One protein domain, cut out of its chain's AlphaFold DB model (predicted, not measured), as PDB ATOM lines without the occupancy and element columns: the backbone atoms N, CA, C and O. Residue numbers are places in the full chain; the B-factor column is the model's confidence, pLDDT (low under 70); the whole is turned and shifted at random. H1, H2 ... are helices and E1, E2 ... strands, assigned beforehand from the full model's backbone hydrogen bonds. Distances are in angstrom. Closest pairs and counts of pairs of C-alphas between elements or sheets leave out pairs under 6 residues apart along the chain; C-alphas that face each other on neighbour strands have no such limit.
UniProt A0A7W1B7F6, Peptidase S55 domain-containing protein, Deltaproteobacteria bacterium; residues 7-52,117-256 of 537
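Overview. This is residues 7 to 52 and 117 to 256 of the 537 residues of the protein "Peptidase S55 domain-containing protein" of Deltaproteobacteria bacterium (UniProt A0A7W1B7F6). Look for a closed barrel of six strands, E8, E9, E10, E13, E12 and E11, extended beside E9 by the parallel pair E6 and E7, with helix H2 covering E7 from outside. Next to one part of the barrel is a small twisted sheet of E1, E2, E3 and E5, and helix H1 packs on both; E5 runs on into E6. The printed part has 186 residues, with two named helices and 13 named strands in the order E1 E2 E3 H1 E4 E5 E6 H2 E7 E8 E9 E10 E11 E12 E13. It is mostly strand and compact, with a radius of gyration of the C-alphas of 15.9 A and spans of 51 by 43 by 32 A.

Arrangement. Start with E1, residues 7 to 10, E2, residues 13 to 22, and E3, residues 30 to 34: two hairpins in a meander, each strand the antiparallel neighbour of the one before. Check N 8 and O 16, 2.8 A apart, and N 17 and O 33, 2.9 A. E5, residues 117 to 119, pairs antiparallel with E2 at N 21 and O 118, 2.8 A. H1, residues 35 to 42, is on this strongly twisted branched sheet; its closest C-alphas to E2 are Ile 35 and Cys 16, 4.6 A. E4, residues 50 to 52, pairs with no named strand. E6, residues 122 to 127, has E7, residues 146 to 150, parallel on one side, with N 124 and O 147 2.8 A apart, and E9, residues 182 to 193, antiparallel on the other, with N 125 and O 184 2.8 A apart. E6, H2, residues 131 to 140, and E7 form a strand-helix-strand unit, a helix between parallel neighbours, its crossover right-handed. H2 is outside the barrel, along E7 at 0 degrees on the local plane, at a height over the sheet of 9.5 A. Round the ring run E8, residues 171 to 179, E9, E10, residues 196 to 199, E13, residues 250 to 253, E12, residues 230 to 245, and E11, residues 212 to 223, antiparallel throughout; N 173 and O 215, 2.9 A, close it. H1 is outside the barrel too, with C-alphas Met 38 and Leu 198 its closest to E10, 6.9 A. In H1 and H2 every O i to N i+4 pair is within hydrogen-bond range.

Along the chain. Find C-alpha 7 at (-122.775, 490.760, -5.741), where E1 begins. E2 is 25.3 A long, E9 29.1 A and E11 26.5 A; E12, 21.4 A, bends by 118 degrees at residue 242. E13 ends at C-alpha 253, (-130.512, 476.620, -15.053).

Size, cuts and confidence. The C-alphas farthest apart, Lys 26 and Ala 52, are 51.8 A apart. Residues 53 to 116 are not printed, and C-alphas 52 and 117 stand 44.0 A apart across this cut. The links E7 to E8 and E10 to E11 are long. Residues 152 to 160 have pLDDT under 70.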
ATOM      1  N   PRO A   7    -123.703 490.237  -4.747       96.75
ATOM      2  CA  PRO A   7    -122.775 490.760  -5.741       96.75
ATOM      3  C   PRO A   7    -122.066 492.017  -5.224       96.75
ATOM      4  O   PRO A   7    -122.705 492.921  -4.688       96.75
ATOM      5  N   LEU A   8    -120.746 492.073  -5.401       95.44
ATOM      6  CA  LEU A   8    -119.891 493.187  -4.993       95.44
ATOM      7  C   LEU A   8    -119.288 493.868  -6.223       95.44
ATOM      8  O   LEU A   8    -118.755 493.203  -7.118       95.44
ATOM      9  N   TYR A   9    -119.361 495.199  -6.237       95.69
ATOM     10  CA  TYR A   9    -118.989 496.030  -7.377       95.69
ATOM     11  C   TYR A   9    -117.841 496.979  -7.025       95.69
ATOM     12  O   TYR A   9    -117.788 497.504  -5.914       95.69
ATOM     13  N   ILE A  10    -116.950 497.212  -7.987       95.75
ATOM     14  CA  ILE A  10    -115.953 498.291  -7.973       95.75
ATOM     15  C   ILE A  10    -116.150 499.068  -9.271       95.75
ATOM     16  O   ILE A  10    -116.162 498.457 -10.339       95.75
ATOM     17  N   ASP A  11    -116.348 500.383  -9.178       95.00
ATOM     18  CA  ASP A  11    -116.624 501.254 -10.331       95.00
ATOM     19  C   ASP A  11    -117.748 500.702 -11.234       95.00
ATOM     20  O   ASP A  11    -117.579 500.550 -12.445       95.00
ATOM     21  N   ASP A  12    -118.870 500.302 -10.617       93.31
ATOM     22  CA  ASP A  12    -120.050 499.678 -11.249       93.31
ATOM     23  C   ASP A  12    -119.795 498.353 -11.994       93.31
ATOM     24  O   ASP A  12    -120.678 497.809 -12.663       93.31
ATOM     25  N   LYS A  13    -118.606 497.761 -11.842       94.94
ATOM     26  CA  LYS A  13    -118.261 496.459 -12.419       94.94
ATOM     27  C   LYS A  13    -118.347 495.375 -11.362       94.94
ATOM     28  O   LYS A  13    -117.774 495.505 -10.286       94.94
ATOM     29  N   LEU A  14    -119.039 494.283 -11.683       96.50
ATOM     30  CA  LEU A  14    -119.123 493.109 -10.817       96.50
ATOM     31  C   LEU A  14    -117.744 492.450 -10.694       96.50
ATOM     32  O   LEU A  14    -117.206 491.964 -11.687       96.50
ATOM     33  N   VAL A  15    -117.206 492.398  -9.476       96.81
ATOM     34  CA  VAL A  15    -115.875 491.831  -9.200       96.81
ATOM     35  C   VAL A  15    -115.980 490.447  -8.566       96.81
ATOM     36  O   VAL A  15    -115.290 489.508  -8.968       96.81
ATOM     37  N   CYS A  16    -116.847 490.294  -7.567       96.69
ATOM     38  CA  CYS A  16    -116.949 489.065  -6.790       96.69
ATOM     39  C   CYS A  16    -118.307 488.935  -6.090       96.69
ATOM     40  O   CYS A  16    -119.127 489.851  -6.123       96.69
ATOM     41  N   ALA A  17    -118.539 487.792  -5.447       96.88
ATOM     42  CA  ALA A  17    -119.712 487.550  -4.615       96.88
ATOM     43  C   ALA A  17    -119.302 487.231  -3.177       96.88
ATOM     44  O   ALA A  17    -118.387 486.439  -2.963       96.88
ATOM     45  N   PHE A  18    -119.969 487.833  -2.191       94.50
ATOM     46  CA  PHE A  18    -119.687 487.595  -0.772       94.50
ATOM     47  C   PHE A  18    -119.797 486.103  -0.422       94.50
ATOM     48  O   PHE A  18    -120.817 485.486  -0.715       94.50
ATOM     49  N   SER A  19    -118.782 485.520   0.216       91.19
ATOM     50  CA  SER A  19    -118.707 484.059   0.395       91.19
ATOM     51  C   SER A  19    -118.013 483.591   1.672       91.19
ATOM     52  O   SER A  19    -118.247 482.462   2.105       91.19
ATOM     53  N   TYR A  20    -117.223 484.448   2.319       87.69
ATOM     54  CA  TYR A  20    -116.482 484.105   3.533       87.69
ATOM     55  C   TYR A  20    -116.680 485.162   4.616       87.69
ATOM     56  O   TYR A  20    -116.855 486.346   4.333       87.69
ATOM     57  N   GLY A  21    -116.607 484.743   5.873       82.38
ATOM     58  CA  GLY A  21    -116.608 485.622   7.035       82.38
ATOM     59  C   GLY A  21    -115.518 485.239   8.027       82.38
ATOM     60  O   GLY A  21    -114.813 484.247   7.846       82.38
ATOM     61  N   PHE A  22    -115.408 486.020   9.100       79.75
ATOM     62  CA  PHE A  22    -114.455 485.769  10.177       79.75
ATOM     63  C   PHE A  22    -115.179 485.530  11.506       79.75
ATOM     64  O   PHE A  22    -116.151 486.224  11.822       79.75
ATOM     65  N   ARG A  23    -114.719 484.552  12.298       76.00
ATOM     66  CA  ARG A  23    -115.284 484.271  13.632       76.00
ATOM     67  C   ARG A  23    -115.082 485.458  14.561       76.00
ATOM     68  O   ARG A  23    -113.987 486.003  14.628       76.00
ATOM     69  N   PHE A  24    -116.125 485.809  15.317       74.25
ATOM     70  CA  PHE A  24    -116.083 486.861  16.346       74.25
ATOM     71  C   PHE A  24    -115.570 488.221  15.843       74.25
ATOM     72  O   PHE A  24    -115.016 489.006  16.615       74.25
ATOM     73  N   ASN A  25    -115.738 488.505  14.549       74.56
ATOM     74  CA  ASN A  25    -115.278 489.760  13.984       74.56
ATOM     75  C   ASN A  25    -116.065 490.939  14.572       74.56
ATOM     76  O   ASN A  25    -117.295 490.920  14.603       74.56
ATOM     77  N   LYS A  26    -115.349 491.965  15.038       72.56
ATOM     78  CA  LYS A  26    -115.940 493.198  15.582       72.56
ATOM     79  C   LYS A  26    -116.348 494.183  14.485       72.56
ATOM     80  O   LYS A  26    -117.139 495.083  14.741       72.56
ATOM     81  N   VAL A  27    -115.793 494.023  13.286       76.56
ATOM     82  CA  VAL A  27    -116.062 494.853  12.108       76.56
ATOM     83  C   VAL A  27    -116.727 493.979  11.047       76.56
ATOM     84  O   VAL A  27    -116.467 492.782  10.976       76.56
ATOM     85  N   ALA A  28    -117.591 494.543  10.206       75.50
ATOM     86  CA  ALA A  28    -118.204 493.814   9.096       75.50
ATOM     87  C   ALA A  28    -117.185 493.557   7.963       75.50
ATOM     88  O   ALA A  28    -117.266 494.165   6.900       75.50
ATOM     89  N   LEU A  29    -116.204 492.676   8.196       80.69
ATOM     90  CA  LEU A  29    -115.277 492.195   7.166       80.69
ATOM     91  C   LEU A  29    -115.650 490.777   6.748       80.69
ATOM     92  O   LEU A  29    -115.965 489.924   7.585       80.69
ATOM     93  N   GLY A  30    -115.540 490.518   5.451       85.31
ATOM     94  CA  GLY A  30    -115.667 489.191   4.873       85.31
ATOM     95  C   GLY A  30    -114.882 489.080   3.576       85.31
ATOM     96  O   GLY A  30    -114.379 490.069   3.047       85.31
ATOM     97  N   GLY A  31    -114.751 487.848   3.104       89.12
ATOM     98  CA  GLY A  31    -114.145 487.532   1.821       89.12
ATOM     99  C   GLY A  31    -115.207 487.332   0.749       89.12
ATOM    100  O   GLY A  31    -116.381 487.072   1.037       89.12
ATOM    101  N   CYS A  32    -114.778 487.431  -0.500       94.06
ATOM    102  CA  CYS A  32    -115.626 487.183  -1.648       94.06
ATOM    103  C   CYS A  32    -114.939 486.260  -2.649       94.06
ATOM    104  O   CYS A  32    -113.712 486.202  -2.732       94.06
ATOM    105  N   THR A  33    -115.747 485.554  -3.428       96.19
ATOM    106  CA  THR A  33    -115.290 484.674  -4.497       96.19
ATOM    107  C   THR A  33    -115.322 485.446  -5.813       96.19
ATOM    108  O   THR A  33    -116.394 485.941  -6.180       96.19
ATOM    109  N   PRO A  34    -114.187 485.586  -6.524       97.56
ATOM    110  CA  PRO A  34    -114.132 486.271  -7.813       97.56
ATOM    111  C   PRO A  34    -115.165 485.735  -8.801       97.56
ATOM    112  O   PRO A  34    -115.323 484.519  -8.948       97.56
ATOM    113  N   ILE A  35    -115.844 486.637  -9.515       97.69
ATOM    114  CA  ILE A  35    -116.935 486.235 -10.409       97.69
ATOM    115  C   ILE A  35    -116.449 485.330 -11.548       97.69
ATOM    116  O   ILE A  35    -117.177 484.444 -11.993       97.69
ATOM    117  N   GLU A  36    -115.202 485.494 -11.985       97.31
ATOM    118  CA  GLU A  36    -114.579 484.651 -13.009       97.31
ATOM    119  C   GLU A  36    -114.496 483.179 -12.584       97.31
ATOM    120  O   GLU A  36    -114.757 482.289 -13.392       97.31
ATOM    121  N   TYR A  37    -114.208 482.903 -11.307       97.62
ATOM    122  CA  TYR A  37    -114.177 481.532 -10.788       97.62
ATOM    123  C   TYR A  37    -115.577 480.927 -10.735       97.62
ATOM    124  O   TYR A  37    -115.763 479.766 -11.096       97.62
ATOM    125  N   MET A  38    -116.574 481.731 -10.353       97.81
ATOM    126  CA  MET A  38    -117.974 481.308 -10.354       97.81
ATOM    127  C   MET A  38    -118.460 480.982 -11.771       97.81
ATOM    128  O   MET A  38    -119.115 479.962 -11.968       97.81
ATOM    129  N   LYS A  39    -118.111 481.815 -12.761       97.75
ATOM    130  CA  LYS A  39    -118.421 481.574 -14.179       97.75
ATOM    131  C   LYS A  39    -117.762 480.295 -14.680       97.75
ATOM    132  O   LYS A  39    -118.451 479.443 -15.225       97.75
ATOM    133  N   ARG A  40    -116.469 480.111 -14.401       97.31
ATOM    134  CA  ARG A  40    -115.730 478.896 -14.770       97.31
ATOM    135  C   ARG A  40    -116.392 477.630 -14.222       97.31
ATOM    136  O   ARG A  40    -116.561 476.670 -14.966       97.31
ATOM    137  N   ASP A  41    -116.778 477.630 -12.948       95.81
ATOM    138  CA  ASP A  41    -117.452 476.487 -12.319       95.81
ATOM    139  C   ASP A  41    -118.877 476.281 -12.868       95.81
ATOM    140  O   ASP A  41    -119.318 475.144 -13.053       95.81
ATOM    141  N   GLY A  42    -119.592 477.371 -13.164       95.00
ATOM    142  CA  GLY A  42    -120.917 477.343 -13.784       95.00
ATOM    143  C   GLY A  42    -120.919 476.870 -15.239       95.00
ATOM    144  O   GLY A  42    -121.898 476.277 -15.686       95.00
ATOM    145  N   ASP A  43    -119.827 477.082 -15.968       95.50
ATOM    146  CA  ASP A  43    -119.668 476.677 -17.368       95.50
ATOM    147  C   ASP A  43    -119.186 475.233 -17.538       95.50
ATOM    148  O   ASP A  43    -119.097 474.739 -18.666       95.50
ATOM    149  N   LEU A  44    -118.922 474.523 -16.435       94.69
ATOM    150  CA  LEU A  44    -118.551 473.115 -16.487       94.69
ATOM    151  C   LEU A  44    -119.623 472.283 -17.211       94.69
ATOM    152  O   LEU A  44    -120.829 472.466 -16.988       94.69
ATOM    153  N   PRO A  45    -119.199 471.319 -18.049       90.50
ATOM    154  CA  PRO A  45    -120.123 470.489 -18.801       90.50
ATOM    155  C   PRO A  45    -121.017 469.671 -17.864       90.50
ATOM    156  O   PRO A  45    -120.612 469.240 -16.780       90.50
ATOM    157  N   ARG A  46    -122.248 469.444 -18.320       89.44
ATOM    158  CA  ARG A  46    -123.226 468.569 -17.666       89.44
ATOM    159  C   ARG A  46    -123.144 467.176 -18.272       89.44
ATOM    160  O   ARG A  46    -123.093 467.044 -19.494       89.44
ATOM    161  N   ARG A  47    -123.153 466.154 -17.425       86.06
ATOM    162  CA  ARG A  47    -123.219 464.737 -17.790       86.06
ATOM    163  C   ARG A  47    -124.655 464.216 -17.766       86.06
ATOM    164  O   ARG A  47    -124.960 463.282 -18.500       86.06
ATOM    165  N   GLY A  48    -125.529 464.784 -16.935       83.62
ATOM    166  CA  GLY A  48    -126.910 464.341 -16.798       83.62
ATOM    167  C   GLY A  48    -127.746 464.673 -18.030       83.62
ATOM    168  O   GLY A  48    -127.709 465.781 -18.574       83.62
ATOM    169  N   ALA A  49    -128.518 463.685 -18.477       88.62
ATOM    170  CA  ALA A  49    -129.432 463.845 -19.595       88.62
ATOM    171  C   ALA A  49    -130.668 464.658 -19.181       88.62
ATOM    172  O   ALA A  49    -131.121 464.618 -18.037       88.62
ATOM    173  N   THR A  50    -131.247 465.373 -20.145       92.00
ATOM    174  CA  THR A  50    -132.525 466.072 -19.973       92.00
ATOM    175  C   THR A  50    -133.491 465.664 -21.073       92.00
ATOM    176  O   THR A  50    -133.080 465.416 -22.209       92.00
ATOM    177  N   THR A  51    -134.778 465.603 -20.752       92.38
ATOM    178  CA  THR A  51    -135.838 465.221 -21.688       92.38
ATOM    179  C   THR A  51    -136.964 466.248 -21.703       92.38
ATOM    180  O   THR A  51    -137.154 466.999 -20.745       92.38
ATOM    181  N   ALA A  52    -137.709 466.310 -22.805       90.62
ATOM    182  CA  ALA A  52    -138.889 467.160 -22.883       90.62
ATOM    183  C   ALA A  52    -139.947 466.686 -21.875       90.62
ATOM    184  O   ALA A  52    -140.199 465.487 -21.732       90.62
ATOM    185  N   VAL A 117    -111.034 482.239   9.584       75.12
ATOM    186  CA  VAL A 117    -111.827 482.323   8.340       75.12
ATOM    187  C   VAL A 117    -112.850 481.191   8.279       75.12
ATOM    188  O   VAL A 117    -112.524 480.039   8.555       75.12
ATOM    189  N   MET A 118    -114.082 481.504   7.882       78.25
ATOM    190  CA  MET A 118    -115.148 480.525   7.664       78.25
ATOM    191  C   MET A 118    -115.874 480.795   6.351       78.25
ATOM    192  O   MET A 118    -116.138 481.949   6.014       78.25
ATOM    193  N   THR A 119    -116.275 479.735   5.653       82.88
ATOM    194  CA  THR A 119    -117.297 479.832   4.605       82.88
ATOM    195  C   THR A 119    -118.587 480.386   5.208       82.88
ATOM    196  O   THR A 119    -118.944 480.081   6.351       82.88
ATOM    197  N   ALA A 120    -119.289 481.235   4.464       84.44
ATOM    198  CA  ALA A 120    -120.592 481.714   4.883       84.44
ATOM    199  C   ALA A 120    -121.572 480.533   4.990       84.44
ATOM    200  O   ALA A 120    -121.760 479.771   4.051       84.44
ATOM    201  N   GLY A 121    -122.218 480.381   6.147       85.69
ATOM    202  CA  GLY A 121    -123.230 479.339   6.316       85.69
ATOM    203  C   GLY A 121    -124.465 479.587   5.443       85.69
ATOM    204  O   GLY A 121    -124.934 480.731   5.338       85.69
ATOM    205  N   VAL A 122    -125.006 478.508   4.874       90.88
ATOM    206  CA  VAL A 122    -126.257 478.476   4.105       90.88
ATOM    207  C   VAL A 122    -127.421 478.217   5.063       90.88
ATOM    208  O   VAL A 122    -127.580 477.085   5.520       90.88
ATOM    209  N   PRO A 123    -128.257 479.213   5.397       91.50
ATOM    210  CA  PRO A 123    -129.415 478.975   6.243       91.50
ATOM    211  C   PRO A 123    -130.415 478.070   5.512       91.50
ATOM    212  O   PRO A 123    -130.902 478.403   4.429       91.50
ATOM    213  N   LEU A 124    -130.739 476.932   6.120       93.69
ATOM    214  CA  LEU A 124    -131.841 476.071   5.709       93.69
ATOM    215  C   LEU A 124    -133.071 476.474   6.515       93.69
ATOM    216  O   LEU A 124    -133.181 476.150   7.693       93.69
ATOM    217  N   SER A 125    -133.984 477.205   5.882       92.00
ATOM    218  CA  SER A 125    -135.249 477.595   6.502       92.00
ATOM    219  C   SER A 125    -136.149 476.370   6.611       92.00
ATOM    220  O   SER A 125    -136.546 475.812   5.589       92.00
ATOM    221  N   VAL A 126    -136.442 475.950   7.844       92.56
ATOM    222  CA  VAL A 126    -137.257 474.771   8.160       92.56
ATOM    223  C   VAL A 126    -138.569 475.206   8.810       92.56
ATOM    224  O   VAL A 126    -138.549 475.897   9.831       92.56
ATOM    225  N   ALA A 127    -139.697 474.772   8.246       90.81
ATOM    226  CA  ALA A 127    -141.043 475.075   8.727       90.81
ATOM    227  C   ALA A 127    -141.932 473.821   8.752       90.81
ATOM    228  O   ALA A 127    -141.754 472.900   7.955       90.81
ATOM    229  N   GLY A 128    -142.887 473.790   9.685       89.19
ATOM    230  CA  GLY A 128    -143.801 472.658   9.874       89.19
ATOM    231  C   GLY A 128    -143.219 471.486  10.672       89.19
ATOM    232  O   GLY A 128    -143.836 470.430  10.695       89.19
ATOM    233  N   PHE A 129    -142.061 471.646  11.332       90.88
ATOM    234  CA  PHE A 129    -141.397 470.586  12.106       90.88
ATOM    235  C   PHE A 129    -141.596 470.730  13.626       90.88
ATOM    236  O   PHE A 129    -141.386 471.801  14.196       90.88
ATOM    237  N   SER A 130    -141.899 469.620  14.297       87.56
ATOM    238  CA  SER A 130    -141.804 469.447  15.750       87.56
ATOM    239  C   SER A 130    -140.347 469.541  16.220       87.56
ATOM    240  O   SER A 130    -139.410 469.314  15.450       87.56
ATOM    241  N   ALA A 131    -140.123 469.852  17.500       87.12
ATOM    242  CA  ALA A 131    -138.767 470.010  18.037       87.12
ATOM    243  C   ALA A 131    -137.885 468.746  17.903       87.12
ATOM    244  O   ALA A 131    -136.741 468.885  17.460       87.12
ATOM    245  N   PRO A 132    -138.370 467.519  18.197       83.44
ATOM    246  CA  PRO A 132    -137.578 466.310  17.966       83.44
ATOM    247  C   PRO A 132    -137.260 466.102  16.482       83.44
ATOM    248  O   PRO A 132    -136.137 465.727  16.140       83.44
ATOM    249  N   ALA A 133    -138.220 466.404  15.597       85.75
ATOM    250  CA  ALA A 133    -138.032 466.257  14.162       85.75
ATOM    251  C   ALA A 133    -137.004 467.239  13.592       85.75
ATOM    252  O   ALA A 133    -136.100 466.833  12.860       85.75
ATOM    253  N   PHE A 134    -137.081 468.503  14.011       90.69
ATOM    254  CA  PHE A 134    -136.089 469.522  13.688       90.69
ATOM    255  C   PHE A 134    -134.688 469.115  14.155       90.69
ATOM    256  O   PHE A 134    -133.747 469.193  13.377       90.69
ATOM    257  N   ASN A 135    -134.536 468.627  15.390       88.50
ATOM    258  CA  ASN A 135    -133.224 468.252  15.926       88.50
ATOM    259  C   ASN A 135    -132.557 467.125  15.130       88.50
ATOM    260  O   ASN A 135    -131.347 467.152  14.920       88.50
ATOM    261  N   GLN A 136    -133.326 466.136  14.682       83.69
ATOM    262  CA  GLN A 136    -132.785 465.053  13.864       83.69
ATOM    263  C   GLN A 136    -132.440 465.517  12.448       83.69
ATOM    264  O   GLN A 136    -131.410 465.108  11.918       83.69
ATOM    265  N   LEU A 137    -133.271 466.381  11.853       89.12
ATOM    266  CA  LEU A 137    -132.956 467.014  10.575       89.12
ATOM    267  C   LEU A 137    -131.677 467.853  10.692       89.12
ATOM    268  O   LEU A 137    -130.845 467.802   9.799       89.12
ATOM    269  N   SER A 138    -131.479 468.564  11.804       91.06
ATOM    270  CA  SER A 138    -130.259 469.335  12.060       91.06
ATOM    271  C   SER A 138    -129.005 468.469  12.059       91.06
ATOM    272  O   SER A 138    -128.057 468.790  11.347       91.06
ATOM    273  N   LYS A 139    -129.046 467.315  12.737       89.00
ATOM    274  CA  LYS A 139    -127.927 466.358  12.768       89.00
ATOM    275  C   LYS A 139    -127.513 465.844  11.388       89.00
ATOM    276  O   LYS A 139    -126.355 465.496  11.190       89.00
ATOM    277  N   LEU A 140    -128.440 465.804  10.426       86.56
ATOM    278  CA  LEU A 140    -128.143 465.416   9.043       86.56
ATOM    279  C   LEU A 140    -127.112 466.354   8.390       86.56
ATOM    280  O   LEU A 140    -126.370 465.935   7.503       86.56
ATOM    281  N   PHE A 141    -127.073 467.616   8.823       88.38
ATOM    282  CA  PHE A 141    -126.286 468.680   8.206       88.38
ATOM    283  C   PHE A 141    -125.057 469.107   9.022       88.38
ATOM    284  O   PHE A 141    -124.313 469.963   8.545       88.38
ATOM    285  N   ASP A 142    -124.785 468.485  10.178       84.19
ATOM    286  CA  ASP A 142    -123.676 468.840  11.090       84.19
ATOM    287  C   ASP A 142    -122.299 468.886  10.395       84.19
ATOM    288  O   ASP A 142    -121.436 469.687  10.753       84.19
ATOM    289  N   ASN A 143    -122.101 468.062   9.360       78.56
ATOM    290  CA  ASN A 143    -120.852 467.983   8.594       78.56
ATOM    291  C   ASN A 143    -120.845 468.838   7.309       78.56
ATOM    292  O   ASN A 143    -119.977 468.661   6.455       78.56
ATOM    293  N   SER A 144    -121.798 469.757   7.147       83.69
ATOM    294  CA  SER A 144    -121.921 470.640   5.977       83.69
ATOM    295  C   SER A 144    -121.799 472.121   6.363       83.69
ATOM    296  O   SER A 144    -121.503 472.446   7.512       83.69
ATOM    297  N   ASP A 145    -121.949 473.032   5.398       84.19
ATOM    298  CA  ASP A 145    -122.131 474.473   5.663       84.19
ATOM    299  C   ASP A 145    -123.619 474.871   5.650       84.19
ATOM    300  O   ASP A 145    -123.957 476.053   5.734       84.19
ATOM    301  N   VAL A 146    -124.520 473.888   5.561       90.38
ATOM    302  CA  VAL A 146    -125.965 474.081   5.655       90.38
ATOM    303  C   VAL A 146    -126.363 474.124   7.124       90.38
ATOM    304  O   VAL A 146    -126.072 473.210   7.886       90.38
ATOM    305  N   ILE A 147    -127.036 475.200   7.524       90.62
ATOM    306  CA  ILE A 147    -127.371 475.494   8.916       90.62
ATOM    307  C   ILE A 147    -128.889 475.572   9.043       90.62
ATOM    308  O   ILE A 147    -129.487 476.580   8.655       90.62
ATOM    309  N   PRO A 148    -129.539 474.522   9.565       92.62
ATOM    310  CA  PRO A 148    -130.976 474.535   9.785       92.62
ATOM    311  C   PRO A 148    -131.385 475.588  10.805       92.62
ATOM    312  O   PRO A 148    -130.869 475.652  11.920       92.62
ATOM    313  N   VAL A 149    -132.348 476.415  10.413       89.88
ATOM    314  CA  VAL A 149    -132.959 477.446  11.246       89.88
ATOM    315  C   VAL A 149    -134.468 477.260  11.232       89.88
ATOM    316  O   VAL A 149    -135.068 476.966  10.197       89.88
ATOM    317  N   ARG A 150    -135.102 477.423  12.395       86.00
ATOM    318  CA  ARG A 150    -136.563 477.373  12.485       86.00
ATOM    319  C   ARG A 150    -137.134 478.663  11.918       86.00
ATOM    320  O   ARG A 150    -136.897 479.736  12.470       86.00
ATOM    321  N   ALA A 151    -137.875 478.547  10.826       73.38
ATOM    322  CA  ALA A 151    -138.597 479.651  10.222       73.38
ATOM    323  C   ALA A 151    -140.080 479.563  10.608       73.38
ATOM    324  O   ALA A 151    -140.691 478.499  10.518       73.38
ATOM    325  N   GLY A 152    -140.664 480.682  11.045       59.62
ATOM    326  CA  GLY A 152    -142.118 480.823  11.110       59.62
ATOM    327  C   GLY A 152    -142.649 481.117   9.708       59.62
ATOM    328  O   GLY A 152    -142.137 482.018   9.050       59.62
ATOM    329  N   GLY A 153    -143.625 480.352   9.225       58.47
ATOM    330  CA  GLY A 153    -144.174 480.533   7.881       58.47
ATOM    331  C   GLY A 153    -144.875 479.285   7.355       58.47
ATOM    332  O   GLY A 153    -144.631 478.181   7.840       58.47
ATOM    333  N   SER A 154    -145.775 479.476   6.390       51.59
ATOM    334  CA  SER A 154    -146.552 478.406   5.766       51.59
ATOM    335  C   SER A 154    -145.668 477.417   5.003       51.59
ATOM    336  O   SER A 154    -144.665 477.803   4.398       51.59
ATOM    337  N   ALA A 155    -146.096 476.153   5.012       54.69
ATOM    338  CA  ALA A 155    -145.848 475.147   3.981       54.69
ATOM    339  C   ALA A 155    -145.506 475.779   2.613       54.69
ATOM    340  O   ALA A 155    -146.270 476.598   2.099       54.69
ATOM    341  N   GLY A 156    -144.329 475.471   2.058       52.06
ATOM    342  CA  GLY A 156    -143.848 476.075   0.813       52.06
ATOM    343  C   GLY A 156    -144.748 475.734  -0.380       52.06
ATOM    344  O   GLY A 156    -145.187 474.595  -0.511       52.06
ATOM    345  N   GLY A 157    -144.987 476.709  -1.259       57.28
ATOM    346  CA  GLY A 157    -145.811 476.575  -2.463       57.28
ATOM    347  C   GLY A 157    -145.749 477.836  -3.327       57.28
ATOM    348  O   GLY A 157    -145.338 478.895  -2.852       57.28
ATOM    349  N   ALA A 158    -146.137 477.725  -4.603       60.25
ATOM    350  CA  ALA A 158    -146.211 478.884  -5.490       60.25
ATOM    351  C   ALA A 158    -147.195 479.908  -4.909       60.25
ATOM    352  O   ALA A 158    -148.337 479.579  -4.593       60.25
ATOM    353  N   THR A 159    -146.750 481.152  -4.763       63.91
ATOM    354  CA  THR A 159    -147.584 482.238  -4.247       63.91
ATOM    355  C   THR A 159    -147.686 483.322  -5.306       63.91
ATOM    356  O   THR A 159    -146.683 483.735  -5.896       63.91
ATOM    357  N   GLU A 160    -148.902 483.820  -5.540       64.12
ATOM    358  CA  GLU A 160    -149.152 484.860  -6.548       64.12
ATOM    359  C   GLU A 160    -148.347 486.146  -6.288       64.12
ATOM    360  O   GLU A 160    -147.991 486.854  -7.231       64.12
ATOM    361  N   ASN A 161    -147.998 486.390  -5.020       75.75
ATOM    362  CA  ASN A 161    -147.326 487.597  -4.541       75.75
ATOM    363  C   ASN A 161    -145.792 487.471  -4.430       75.75
ATOM    364  O   ASN A 161    -145.131 488.424  -4.022       75.75
ATOM    365  N   GLY A 162    -145.203 486.313  -4.754       81.69
ATOM    366  CA  GLY A 162    -143.750 486.113  -4.708       81.69
ATOM    367  C   GLY A 162    -143.010 486.638  -5.948       81.69
ATOM    368  O   GLY A 162    -143.616 486.765  -7.018       81.69
ATOM    369  N   PRO A 163    -141.685 486.885  -5.874       89.06
ATOM    370  CA  PRO A 163    -140.896 487.243  -7.051       89.06
ATOM    371  C   PRO A 163    -141.018 486.171  -8.144       89.06
ATOM    372  O   PRO A 163    -141.038 484.973  -7.851       89.06
ATOM    373  N   LYS A 164    -141.101 486.588  -9.411       90.62
ATOM    374  CA  LYS A 164    -141.333 485.685 -10.560       90.62
ATOM    375  C   LYS A 164    -140.082 485.391 -11.387       90.62
ATOM    376  O   LYS A 164    -140.118 484.553 -12.279       90.62
ATOM    377  N   GLN A 165    -138.984 486.080 -11.097       93.81
ATOM    378  CA  GLN A 165    -137.711 485.933 -11.793       93.81
ATOM    379  C   GLN A 165    -136.553 486.161 -10.825       93.81
ATOM    380  O   GLN A 165    -136.709 486.849  -9.813       93.81
ATOM    381  N   PHE A 166    -135.389 485.611 -11.160       96.94
ATOM    382  CA  PHE A 166    -134.148 485.959 -10.483       96.94
ATOM    383  C   PHE A 166    -133.675 487.343 -10.933       96.94
ATOM    384  O   PHE A 166    -133.778 487.696 -12.106       96.94
ATOM    385  N   VAL A 167    -133.135 488.115  -9.993       96.06
ATOM    386  CA  VAL A 167    -132.472 489.402 -10.239       96.06
ATOM    387  C   VAL A 167    -131.139 489.416  -9.500       96.06
ATOM    388  O   VAL A 167    -130.995 488.728  -8.490       96.06
ATOM    389  N   MET A 168    -130.168 490.188  -9.988       95.88
ATOM    390  CA  MET A 168    -128.873 490.365  -9.318       95.88
ATOM    391  C   MET A 168    -129.087 490.870  -7.885       95.88
ATOM    392  O   MET A 168    -129.812 491.841  -7.686       95.88
ATOM    393  N   GLY A 169    -128.497 490.201  -6.891       95.12
ATOM    394  CA  GLY A 169    -128.695 490.518  -5.470       95.12
ATOM    395  C   GLY A 169    -130.034 490.055  -4.881       95.12
ATOM    396  O   GLY A 169    -130.257 490.214  -3.684       95.12
ATOM    397  N   GLY A 170    -130.923 489.468  -5.688       95.38
ATOM    398  CA  GLY A 170    -132.175 488.877  -5.224       95.38
ATOM    399  C   GLY A 170    -131.965 487.537  -4.516       95.38
ATOM    400  O   GLY A 170    -130.937 486.880  -4.685       95.38
ATOM    401  N   ALA A 171    -132.958 487.106  -3.741       94.88
ATOM    402  CA  ALA A 171    -132.886 485.847  -3.010       94.88
ATOM    403  C   ALA A 171    -133.224 484.635  -3.897       94.88
ATOM    404  O   ALA A 171    -134.159 484.660  -4.706       94.88
ATOM    405  N   ILE A 172    -132.477 483.554  -3.693       96.62
ATOM    406  CA  ILE A 172    -132.656 482.248  -4.330       96.62
ATOM    407  C   ILE A 172    -132.726 481.167  -3.256       96.62
ATOM    408  O   ILE A 172    -131.985 481.207  -2.273       96.62
ATOM    409  N   ALA A 173    -133.618 480.200  -3.456       95.81
ATOM    410  CA  ALA A 173    -133.786 479.051  -2.585       95.81
ATOM    411  C   ALA A 173    -133.545 477.741  -3.343       95.81
ATOM    412  O   ALA A 173    -134.117 477.538  -4.411       95.81
ATOM    413  N   VAL A 174    -132.754 476.836  -2.767       97.06
ATOM    414  CA  VAL A 174    -132.674 475.425  -3.171       97.06
ATOM    415  C   VAL A 174    -133.666 474.640  -2.312       97.06
ATOM    416  O   VAL A 174    -133.549 474.627  -1.085       97.06
ATOM    417  N   VAL A 175    -134.665 474.016  -2.933       96.38
ATOM    418  CA  VAL A 175    -135.781 473.373  -2.221       96.38
ATOM    419  C   VAL A 175    -135.452 471.906  -1.935       96.38
ATOM    420  O   VAL A 175    -135.190 471.138  -2.859       96.38
ATOM    421  N   LEU A 176    -135.478 471.514  -0.655       96.19
ATOM    422  CA  LEU A 176    -135.272 470.127  -0.215       96.19
ATOM    423  C   LEU A 176    -136.593 469.425   0.132       96.19
ATOM    424  O   LEU A 176    -136.760 468.247  -0.170       96.19
ATOM    425  N   ILE A 177    -137.518 470.150   0.768       96.00
ATOM    426  CA  ILE A 177    -138.860 469.685   1.149       96.00
ATOM    427  C   ILE A 177    -139.857 470.816   0.860       96.00
ATOM    428  O   ILE A 177    -139.563 471.975   1.178       96.00
ATOM    429  N   ARG A 178    -141.029 470.491   0.303       94.06
ATOM    430  CA  ARG A 178    -142.191 471.396   0.179       94.06
ATOM    431  C   ARG A 178    -143.514 470.660   0.439       94.06
ATOM    432  O   ARG A 178    -143.511 469.436   0.533       94.06
ATOM    433  N   GLY A 179    -144.630 471.390   0.515       92.69
ATOM    434  CA  GLY A 179    -145.927 470.871   0.970       92.69
ATOM    435  C   GLY A 179    -146.129 471.133   2.462       92.69
ATOM    436  O   GLY A 179    -145.609 472.125   2.969       92.69
ATOM    437  N   ASP A 180    -146.820 470.243   3.178       92.81
ATOM    438  CA  ASP A 180    -147.176 470.413   4.605       92.81
ATOM    439  C   ASP A 180    -145.965 470.583   5.547       92.81
ATOM    440  O   ASP A 180    -146.094 471.008   6.696       92.81
ATOM    441  N   MET A 181    -144.767 470.288   5.048       92.94
ATOM    442  CA  MET A 181    -143.482 470.591   5.665       92.94
ATOM    443  C   MET A 181    -142.611 471.316   4.640       92.94
ATOM    444  O   MET A 181    -142.726 471.075   3.438       92.94
ATOM    445  N   ALA A 182    -141.711 472.184   5.096       93.19
ATOM    446  CA  ALA A 182    -140.813 472.904   4.200       93.19
ATOM    447  C   ALA A 182    -139.380 472.932   4.728       93.19
ATOM    448  O   ALA A 182    -139.143 473.154   5.914       93.19
ATOM    449  N   ALA A 183    -138.427 472.737   3.820       94.50
ATOM    450  CA  ALA A 183    -137.003 472.904   4.069       94.50
ATOM    451  C   ALA A 183    -136.349 473.454   2.798       94.50
ATOM    452  O   ALA A 183    -136.289 472.762   1.778       94.50
ATOM    453  N   ALA A 184    -135.880 474.699   2.845       94.62
ATOM    454  CA  ALA A 184    -135.275 475.365   1.695       94.62
ATOM    455  C   ALA A 184    -134.024 476.148   2.097       94.62
ATOM    456  O   ALA A 184    -134.031 476.911   3.063       94.62
ATOM    457  N   ALA A 185    -132.936 475.930   1.366       94.62
ATOM    458  CA  ALA A 185    -131.649 476.558   1.614       94.62
ATOM    459  C   ALA A 185    -131.572 477.880   0.862       94.62
ATOM    460  O   ALA A 185    -131.709 477.894  -0.360       94.62
ATOM    461  N   VAL A 186    -131.384 478.983   1.583       93.69
ATOM    462  CA  VAL A 186    -131.543 480.332   1.032       93.69
ATOM    463  C   VAL A 186    -130.207 481.053   0.946       93.69
ATOM    464  O   VAL A 186    -129.413 481.040   1.884       93.69
ATOM    465  N   GLY A 187    -129.990 481.743  -0.168       94.19
ATOM    466  CA  GLY A 187    -128.879 482.666  -0.354       94.19
ATOM    467  C   GLY A 187    -129.199 483.696  -1.427       94.19
ATOM    468  O   GLY A 187    -130.366 483.980  -1.699       94.19
ATOM    469  N   THR A 188    -128.159 484.259  -2.033       95.88
ATOM    470  CA  THR A 188    -128.283 485.414  -2.927       95.88
ATOM    471  C   THR A 188    -127.781 485.102  -4.333       95.88
ATOM    472  O   THR A 188    -126.785 484.397  -4.515       95.88
ATOM    473  N   VAL A 189    -128.478 485.643  -5.333       98.00
ATOM    474  CA  VAL A 189    -128.083 485.602  -6.741       98.00
ATOM    475  C   VAL A 189    -126.903 486.540  -6.970       98.00
ATOM    476  O   VAL A 189    -127.005 487.754  -6.794       98.00
ATOM    477  N   SER A 190    -125.793 485.965  -7.412       97.88
ATOM    478  CA  SER A 190    -124.532 486.660  -7.665       97.88
ATOM    479  C   SER A 190    -124.421 487.158  -9.094       97.88
ATOM    480  O   SER A 190    -123.939 488.261  -9.336       97.88
ATOM    481  N   HIS A 191    -124.831 486.323 -10.050       98.06
ATOM    482  CA  HIS A 191    -124.736 486.639 -11.467       98.06
ATOM    483  C   HIS A 191    -125.794 485.925 -12.294       98.06
ATOM    484  O   HIS A 191    -126.141 484.782 -12.006       98.06
ATOM    485  N   ILE A 192    -126.284 486.596 -13.333       97.88
ATOM    486  CA  ILE A 192    -127.249 486.058 -14.286       97.88
ATOM    487  C   ILE A 192    -126.655 486.202 -15.682       97.88
ATOM    488  O   ILE A 192    -126.303 487.307 -16.093       97.88
ATOM    489  N   ASP A 193    -126.579 485.086 -16.400       96.12
ATOM    490  CA  ASP A 193    -126.186 485.014 -17.804       96.12
ATOM    491  C   ASP A 193    -127.220 484.177 -18.571       96.12
ATOM    492  O   ASP A 193    -127.231 482.942 -18.525       96.12
ATOM    493  N   GLY A 194    -128.165 484.861 -19.219       95.25
ATOM    494  CA  GLY A 194    -129.297 484.224 -19.887       95.25
ATOM    495  C   GLY A 194    -130.120 483.356 -18.928       95.25
ATOM    496  O   GLY A 194    -130.799 483.862 -18.038       95.25
ATOM    497  N   ASN A 195    -130.088 482.036 -19.128       95.50
ATOM    498  CA  ASN A 195    -130.764 481.052 -18.276       95.50
ATOM    499  C   ASN A 195    -129.904 480.524 -17.117       95.50
ATOM    500  O   ASN A 195    -130.421 479.766 -16.299       95.50
ATOM    501  N   LYS A 196    -128.619 480.884 -17.055       97.44
ATOM    502  CA  LYS A 196    -127.709 480.482 -15.981       97.44
ATOM    503  C   LYS A 196    -127.748 481.509 -14.859       97.44
ATOM    504  O   LYS A 196    -127.584 482.704 -15.090       97.44
ATOM    505  N   VAL A 197    -127.924 481.030 -13.636       98.31
ATOM    506  CA  VAL A 197    -127.978 481.853 -12.428       98.31
ATOM    507  C   VAL A 197    -126.957 481.322 -11.436       98.31
ATOM    508  O   VAL A 197    -127.095 480.212 -10.929       98.31
ATOM    509  N   LEU A 198    -125.914 482.107 -11.187       98.44
ATOM    510  CA  LEU A 198    -124.873 481.815 -10.207       98.44
ATOM    511  C   LEU A 198    -125.265 482.394  -8.851       98.44
ATOM    512  O   LEU A 198    -125.742 483.528  -8.776       98.44
ATOM    513  N   ALA A 199    -125.036 481.634  -7.785       97.56
ATOM    514  CA  ALA A 199    -125.390 482.031  -6.429       97.56
ATOM    515  C   ALA A 199    -124.428 481.463  -5.373       97.56
ATOM    516  O   ALA A 199    -123.552 480.646  -5.673       97.56
ATOM    517  N   PHE A 200    -124.606 481.929  -4.133       94.56
ATOM    518  CA  PHE A 200    -123.849 481.611  -2.906       94.56
ATOM    519  C   PHE A 200    -122.381 482.061  -2.903       94.56
ATOM    520  O   PHE A 200    -121.883 482.484  -1.867       94.56
ATOM    521  N   GLY A 201    -121.670 481.997  -4.028       93.12
ATOM    522  CA  GLY A 201    -120.227 482.264  -4.057       93.12
ATOM    523  C   GLY A 201    -119.394 481.187  -3.350       93.12
ATOM    524  O   GLY A 201    -118.218 481.402  -3.080       93.12
ATOM    525  N   HIS A 202    -119.991 480.045  -3.018       92.94
ATOM    526  CA  HIS A 202    -119.370 478.884  -2.385       92.94
ATOM    527  C   HIS A 202    -120.299 477.666  -2.586       92.94
ATOM    528  O   HIS A 202    -121.444 477.852  -3.023       92.94
ATOM    529  N   PRO A 203    -119.861 476.428  -2.294       92.25
ATOM    530  CA  PRO A 203    -120.721 475.261  -2.429       92.25
ATOM    531  C   PRO A 203    -121.801 475.225  -1.348       92.25
ATOM    532  O   PRO A 203    -121.621 475.747  -0.247       92.25
ATOM    533  N   MET A 204    -122.895 474.527  -1.641       91.19
ATOM    534  CA  MET A 204    -123.855 474.082  -0.632       91.19
ATOM    535  C   MET A 204    -123.392 472.766   0.007       91.19
ATOM    536  O   MET A 204    -123.241 472.685   1.224       91.19
ATOM    537  N   PHE A 205    -123.134 471.749  -0.821       88.38
ATOM    538  CA  PHE A 205    -122.605 470.445  -0.403       88.38
ATOM    539  C   PHE A 205    -121.309 470.070  -1.137       88.38
ATOM    540  O   PHE A 205    -120.652 469.101  -0.767       88.38
ATOM    541  N   GLN A 206    -120.948 470.820  -2.183       90.12
ATOM    542  CA  GLN A 206    -119.841 470.558  -3.101       90.12
ATOM    543  C   GLN A 206    -119.940 469.178  -3.774       90.12
ATOM    544  O   GLN A 206    -118.947 468.489  -4.008       90.12
ATOM    545  N   THR A 207    -121.163 468.768  -4.103       87.75
ATOM    546  CA  THR A 207    -121.449 467.449  -4.695       87.75
ATOM    547  C   THR A 207    -121.141 467.359  -6.193       87.75
ATOM    548  O   THR A 207    -121.252 466.290  -6.796       87.75
ATOM    549  N   GLY A 208    -120.692 468.457  -6.803       91.62
ATOM    550  CA  GLY A 208    -120.376 468.527  -8.218       91.62
ATOM    551  C   GLY A 208    -121.627 468.777  -9.048       91.62
ATOM    552  O   GLY A 208    -122.343 469.744  -8.829       91.62
ATOM    553  N   GLU A 209    -121.879 467.932 -10.037       93.00
ATOM    554  CA  GLU A 209    -123.128 468.005 -10.795       93.00
ATOM    555  C   GLU A 209    -124.249 467.356  -9.981       93.00
ATOM    556  O   GLU A 209    -124.210 466.154  -9.716       93.00
ATOM    557  N   THR A 210    -125.223 468.164  -9.575       92.38
ATOM    558  CA  THR A 210    -126.340 467.758  -8.722       92.38
ATOM    559  C   THR A 210    -127.585 468.530  -9.117       92.38
ATOM    560  O   THR A 210    -127.489 469.657  -9.606       92.38
ATOM    561  N   TYR A 211    -128.747 467.926  -8.898       95.19
ATOM    562  CA  TYR A 211    -130.020 468.452  -9.358       95.19
ATOM    563  C   TYR A 211    -130.970 468.656  -8.193       95.19
ATOM    564  O   TYR A 211    -131.239 467.724  -7.444       95.19
ATOM    565  N   ALA A 212    -131.489 469.874  -8.056       96.31
ATOM    566  CA  ALA A 212    -132.501 470.221  -7.064       96.31
ATOM    567  C   ALA A 212    -133.372 471.367  -7.591       96.31
ATOM    568  O   ALA A 212    -132.847 472.223  -8.310       96.31
ATOM    569  N   PRO A 213    -134.674 471.422  -7.274       97.06
ATOM    570  CA  PRO A 213    -135.499 472.561  -7.651       97.06
ATOM    571  C   PRO A 213    -134.947 473.849  -7.042       97.06
ATOM    572  O   PRO A 213    -134.557 473.876  -5.871       97.06
ATOM    573  N   VAL A 214    -134.928 474.922  -7.835       97.50
ATOM    574  CA  VAL A 214    -134.636 476.261  -7.316       97.50
ATOM    575  C   VAL A 214    -135.833 477.172  -7.473       97.50
ATOM    576  O   VAL A 214    -136.538 477.142  -8.483       97.50
ATOM    577  N   ALA A 215    -136.036 478.010  -6.471       95.94
ATOM    578  CA  ALA A 215    -137.123 478.961  -6.423       95.94
ATOM    579  C   ALA A 215    -136.607 480.371  -6.148       95.94
ATOM    580  O   ALA A 215    -135.535 480.560  -5.566       95.94
ATOM    581  N   THR A 216    -137.401 481.369  -6.527       95.19
ATOM    582  CA  THR A 216    -137.295 482.686  -5.895       95.19
ATOM    583  C   THR A 216    -137.593 482.565  -4.407       95.19
ATOM    584  O   THR A 216    -138.253 481.622  -3.966       95.19
ATOM    585  N   ALA A 217    -137.128 483.526  -3.618       92.00
ATOM    586  CA  ALA A 217    -137.445 483.583  -2.201       92.00
ATOM    587  C   ALA A 217    -137.808 485.004  -1.772       92.00
ATOM    588  O   ALA A 217    -137.312 485.979  -2.337       92.00
ATOM    589  N   THR A 218    -138.652 485.108  -0.750       90.00
ATOM    590  CA  THR A 218    -138.921 486.368  -0.052       90.00
ATOM    591  C   THR A 218    -138.205 486.335   1.285       90.00
ATOM    592  O   THR A 218    -138.434 485.435   2.093       90.00
ATOM    593  N   VAL A 219    -137.335 487.318   1.510       89.75
ATOM    594  CA  VAL A 219    -136.723 487.566   2.815       89.75
ATOM    595  C   VAL A 219    -137.712 488.349   3.667       89.75
ATOM    596  O   VAL A 219    -138.095 489.454   3.298       89.75
ATOM    597  N   HIS A 220    -138.111 487.782   4.801       87.69
ATOM    598  CA  HIS A 220    -139.040 488.431   5.730       87.69
ATOM    599  C   HIS A 220    -138.309 489.353   6.695       87.69
ATOM    600  O   HIS A 220    -138.769 490.451   6.985       87.69
ATOM    601  N   THR A 221    -137.166 488.898   7.210       89.06
ATOM    602  CA  THR A 221    -136.328 489.673   8.124       89.06
ATOM    603  C   THR A 221    -134.926 489.070   8.235       89.06
ATOM    604  O   THR A 221    -134.680 487.931   7.822       89.06
ATOM    605  N   VAL A 222    -134.008 489.829   8.827       88.75
ATOM    606  CA  VAL A 222    -132.709 489.340   9.296       88.75
ATOM    607  C   VAL A 222    -132.786 489.212  10.810       88.75
ATOM    608  O   VAL A 222    -133.035 490.195  11.503       88.75
ATOM    609  N   VAL A 223    -132.559 488.009  11.333       87.19
ATOM    610  CA  VAL A 223    -132.534 487.764  12.775       87.19
ATOM    611  C   VAL A 223    -131.158 488.153  13.315       87.19
ATOM    612  O   VAL A 223    -130.161 487.512  12.955       87.19
ATOM    613  N   PRO A 224    -131.067 489.182  14.177       85.94
ATOM    614  CA  PRO A 224    -129.818 489.516  14.840       85.94
ATOM    615  C   PRO A 224    -129.465 488.419  15.851       85.94
ATOM    616  O   PRO A 224    -130.320 487.924  16.582       85.94
ATOM    617  N   SER A 225    -128.194 488.022  15.905       81.94
ATOM    618  CA  SER A 225    -127.720 486.990  16.829       81.94
ATOM    619  C   SER A 225    -126.259 487.221  17.184       81.94
ATOM    620  O   SER A 225    -125.432 487.462  16.306       81.94
ATOM    621  N   ALA A 226    -125.947 487.099  18.477       77.12
ATOM    622  CA  ALA A 226    -124.578 487.161  18.983       77.12
ATOM    623  C   ALA A 226    -123.727 485.964  18.521       77.12
ATOM    624  O   ALA A 226    -122.504 486.059  18.479       77.12
ATOM    625  N   GLN A 227    -124.367 484.843  18.161       76.25
ATOM    626  CA  GLN A 227    -123.682 483.675  17.615       76.25
ATOM    627  C   GLN A 227    -123.463 483.816  16.105       76.25
ATOM    628  O   GLN A 227    -122.346 483.653  15.620       76.25
ATOM    629  N   SER A 228    -124.530 484.083  15.346       77.94
ATOM    630  CA  SER A 228    -124.495 484.304  13.895       77.94
ATOM    631  C   SER A 228    -125.833 484.850  13.407       77.94
ATOM    632  O   SER A 228    -126.840 484.151  13.490       77.94
ATOM    633  N   ALA A 229    -125.850 486.067  12.860       85.38
ATOM    634  CA  ALA A 229    -127.045 486.611  12.216       85.38
ATOM    635  C   ALA A 229    -127.435 485.783  10.979       85.38
ATOM    636  O   ALA A 229    -126.565 485.342  10.211       85.38
ATOM    637  N   PHE A 230    -128.735 485.589  10.762       87.38
ATOM    638  CA  PHE A 230    -129.253 484.798   9.646       87.38
ATOM    639  C   PHE A 230    -130.509 485.407   9.028       87.38
ATOM    640  O   PHE A 230    -131.264 486.130   9.673       87.38
ATOM    641  N   VAL A 231    -130.713 485.109   7.750       87.94
ATOM    642  CA  VAL A 231    -131.899 485.506   6.992       87.94
ATOM    643  C   VAL A 231    -133.042 484.530   7.279       87.94
ATOM    644  O   VAL A 231    -132.856 483.319   7.166       87.94
ATOM    645  N   MET A 232    -134.225 485.055   7.604       86.56
ATOM    646  CA  MET A 232    -135.478 484.298   7.589       86.56
ATOM    647  C   MET A 232    -136.188 484.532   6.263       86.56
ATOM    648  O   MET A 232    -136.563 485.663   5.947       86.56
ATOM    649  N   ALA A 233    -136.384 483.467   5.493       87.00
ATOM    650  CA  ALA A 233    -136.965 483.561   4.165       87.00
ATOM    651  C   ALA A 233    -137.847 482.356   3.835       87.00
ATOM    652  O   ALA A 233    -137.678 481.266   4.379       87.00
ATOM    653  N   THR A 234    -138.769 482.563   2.901       87.81
ATOM    654  CA  THR A 234    -139.642 481.515   2.362       87.81
ATOM    655  C   THR A 234    -139.394 481.373   0.867       87.81
ATOM    656  O   THR A 234    -139.302 482.372   0.153       87.81
ATOM    657  N   ALA A 235    -139.265 480.130   0.397       91.06
ATOM    658  CA  ALA A 235    -139.225 479.817  -1.026       91.06
ATOM    659  C   ALA A 235    -140.605 480.065  -1.653       91.06
ATOM    660  O   ALA A 235    -141.619 479.666  -1.086       91.06
ATOM    661  N   MET A 236    -140.626 480.718  -2.812       89.88
ATOM    662  CA  MET A 236    -141.843 481.169  -3.481       89.88
ATOM    663  C   MET A 236    -142.050 480.382  -4.779       89.88
ATOM    664  O   MET A 236    -142.580 479.276  -4.762       89.88
ATOM    665  N   ASN A 237    -141.610 480.918  -5.918       90.88
ATOM    666  CA  ASN A 237    -141.911 480.346  -7.225       90.88
ATOM    667  C   ASN A 237    -140.731 479.517  -7.731       90.88
ATOM    668  O   ASN A 237    -139.634 480.052  -7.880       90.88
ATOM    669  N   GLU A 238    -140.951 478.232  -8.028       93.12
ATOM    670  CA  GLU A 238    -139.939 477.377  -8.657       93.12
ATOM    671  C   GLU A 238    -139.639 477.865 -10.082       93.12
ATOM    672  O   GLU A 238    -140.496 477.844 -10.970       93.12
ATOM    673  N   ILE A 239    -138.401 478.294 -10.316       92.50
ATOM    674  CA  ILE A 239    -137.983 478.938 -11.566       92.50
ATOM    675  C   ILE A 239    -136.685 478.360 -12.130       92.50
ATOM    676  O   ILE A 239    -135.939 479.044 -12.826       92.50
ATOM    677  N   GLY A 240    -136.415 477.083 -11.881       95.44
ATOM    678  CA  GLY A 240    -135.255 476.414 -12.455       95.44
ATOM    679  C   GLY A 240    -134.847 475.176 -11.695       95.44
ATOM    680  O   GLY A 240    -135.567 474.655 -10.842       95.44
ATOM    681  N   SER A 241    -133.635 474.728 -11.976       97.19
ATOM    682  CA  SER A 241    -132.983 473.711 -11.167       97.19
ATOM    683  C   SER A 241    -131.527 474.042 -10.951       97.19
ATOM    684  O   SER A 241    -130.851 474.480 -11.875       97.19
ATOM    685  N   LEU A 242    -131.052 473.797  -9.736       97.50
ATOM    686  CA  LEU A 242    -129.640 473.624  -9.452       97.50
ATOM    687  C   LEU A 242    -129.102 472.541 -10.393       97.50
ATOM    688  O   LEU A 242    -129.768 471.526 -10.595       97.50
ATOM    689  N   VAL A 243    -127.940 472.783 -10.993       96.44
ATOM    690  CA  VAL A 243    -127.264 471.829 -11.887       96.44
ATOM    691  C   VAL A 243    -125.780 471.658 -11.559       96.44
ATOM    692  O   VAL A 243    -125.178 470.659 -11.945       96.44
ATOM    693  N   GLN A 244    -125.174 472.616 -10.854       96.06
ATOM    694  CA  GLN A 244    -123.796 472.536 -10.372       96.06
ATOM    695  C   GLN A 244    -123.725 473.044  -8.930       96.06
ATOM    696  O   GLN A 244    -124.265 474.099  -8.618       96.06
ATOM    697  N   ASP A 245    -123.011 472.316  -8.086       94.94
ATOM    698  CA  ASP A 245    -122.668 472.632  -6.705       94.94
ATOM    699  C   ASP A 245    -121.156 472.436  -6.547       94.94
ATOM    700  O   ASP A 245    -120.653 471.327  -6.331       94.94
ATOM    701  N   ARG A 246    -120.414 473.516  -6.801       94.00
ATOM    702  CA  ARG A 246    -118.960 473.526  -6.992       94.00
ATOM    703  C   ARG A 246    -118.296 474.441  -5.974       94.00
ATOM    704  O   ARG A 246    -118.952 475.206  -5.275       94.00
ATOM    705  N   GLN A 247    -116.972 474.367  -5.905       91.62
ATOM    706  CA  GLN A 247    -116.178 475.090  -4.914       91.62
ATOM    707  C   GLN A 247    -116.410 476.612  -4.933       91.62
ATOM    708  O   GLN A 247    -116.350 477.245  -3.883       91.62
ATOM    709  N   SER A 248    -116.666 477.208  -6.099       94.12
ATOM    710  CA  SER A 248    -116.802 478.665  -6.216       94.12
ATOM    711  C   SER A 248    -118.255 479.138  -6.221       94.12
ATOM    712  O   SER A 248    -118.504 480.320  -6.008       94.12
ATOM    713  N   ALA A 249    -119.221 478.264  -6.513       95.69
ATOM    714  CA  ALA A 249    -120.620 478.650  -6.670       95.69
ATOM    715  C   ALA A 249    -121.553 477.440  -6.735       95.69
ATOM    716  O   ALA A 249    -121.163 476.345  -7.157       95.69
ATOM    717  N   ILE A 250    -122.831 477.709  -6.481       97.06
ATOM    718  CA  ILE A 250    -123.907 476.946  -7.105       97.06
ATOM    719  C   ILE A 250    -124.316 477.602  -8.434       97.06
ATOM    720  O   ILE A 250    -124.275 478.828  -8.568       97.06
ATOM    721  N   MET A 251    -124.739 476.798  -9.411       98.00
ATOM    722  CA  MET A 251    -125.319 477.272 -10.672       98.00
ATOM    723  C   MET A 251    -126.676 476.620 -10.905       98.00
ATOM    724  O   MET A 251    -126.791 475.391 -10.893       98.00
ATOM    725  N   ALA A 252    -127.688 477.449 -11.138       97.94
ATOM    726  CA  ALA A 252    -129.014 477.030 -11.547       97.94
ATOM    727  C   ALA A 252    -129.280 477.333 -13.026       97.94
ATOM    728  O   ALA A 252    -128.873 478.372 -13.540       97.94
ATOM    729  N   ASP A 253    -130.016 476.444 -13.690       97.50
ATOM    730  CA  ASP A 253    -130.512 476.620 -15.053       97.50
ATOM    731  C   ASP A 253    -132.042 476.766 -15.037       97.50
ATOM    732  O   ASP A 253    -132.771 475.848 -14.645       97.50
ATOM    733  N   THR A 254    -132.550 477.916 -15.487       96.69
ATOM    734  CA  THR A 254    -133.992 478.216 -15.508       96.69
ATOM    735  C   THR A 254    -134.772 477.413 -16.557       96.69
ATOM    736  O   THR A 254    -135.997 477.285 -16.451       96.69
ATOM    737  N   LYS A 255    -134.079 476.802 -17.530       95.56
ATOM    738  CA  LYS A 255    -134.641 475.907 -18.558       95.56
ATOM    739  C   LYS A 255    -134.667 474.441 -18.132       95.56
ATOM    740  O   LYS A 255    -135.045 473.590 -18.938       95.56
ATOM    741  N   ILE A 256    -134.273 474.127 -16.900       95.56
ATOM    742  CA  ILE A 256    -134.313 472.768 -16.362       95.56
ATOM    743  C   ILE A 256    -135.282 472.695 -15.183       95.56
ATOM    744  O   ILE A 256    -135.503 473.674 -14.466       95.56
TER     745      ILE A 256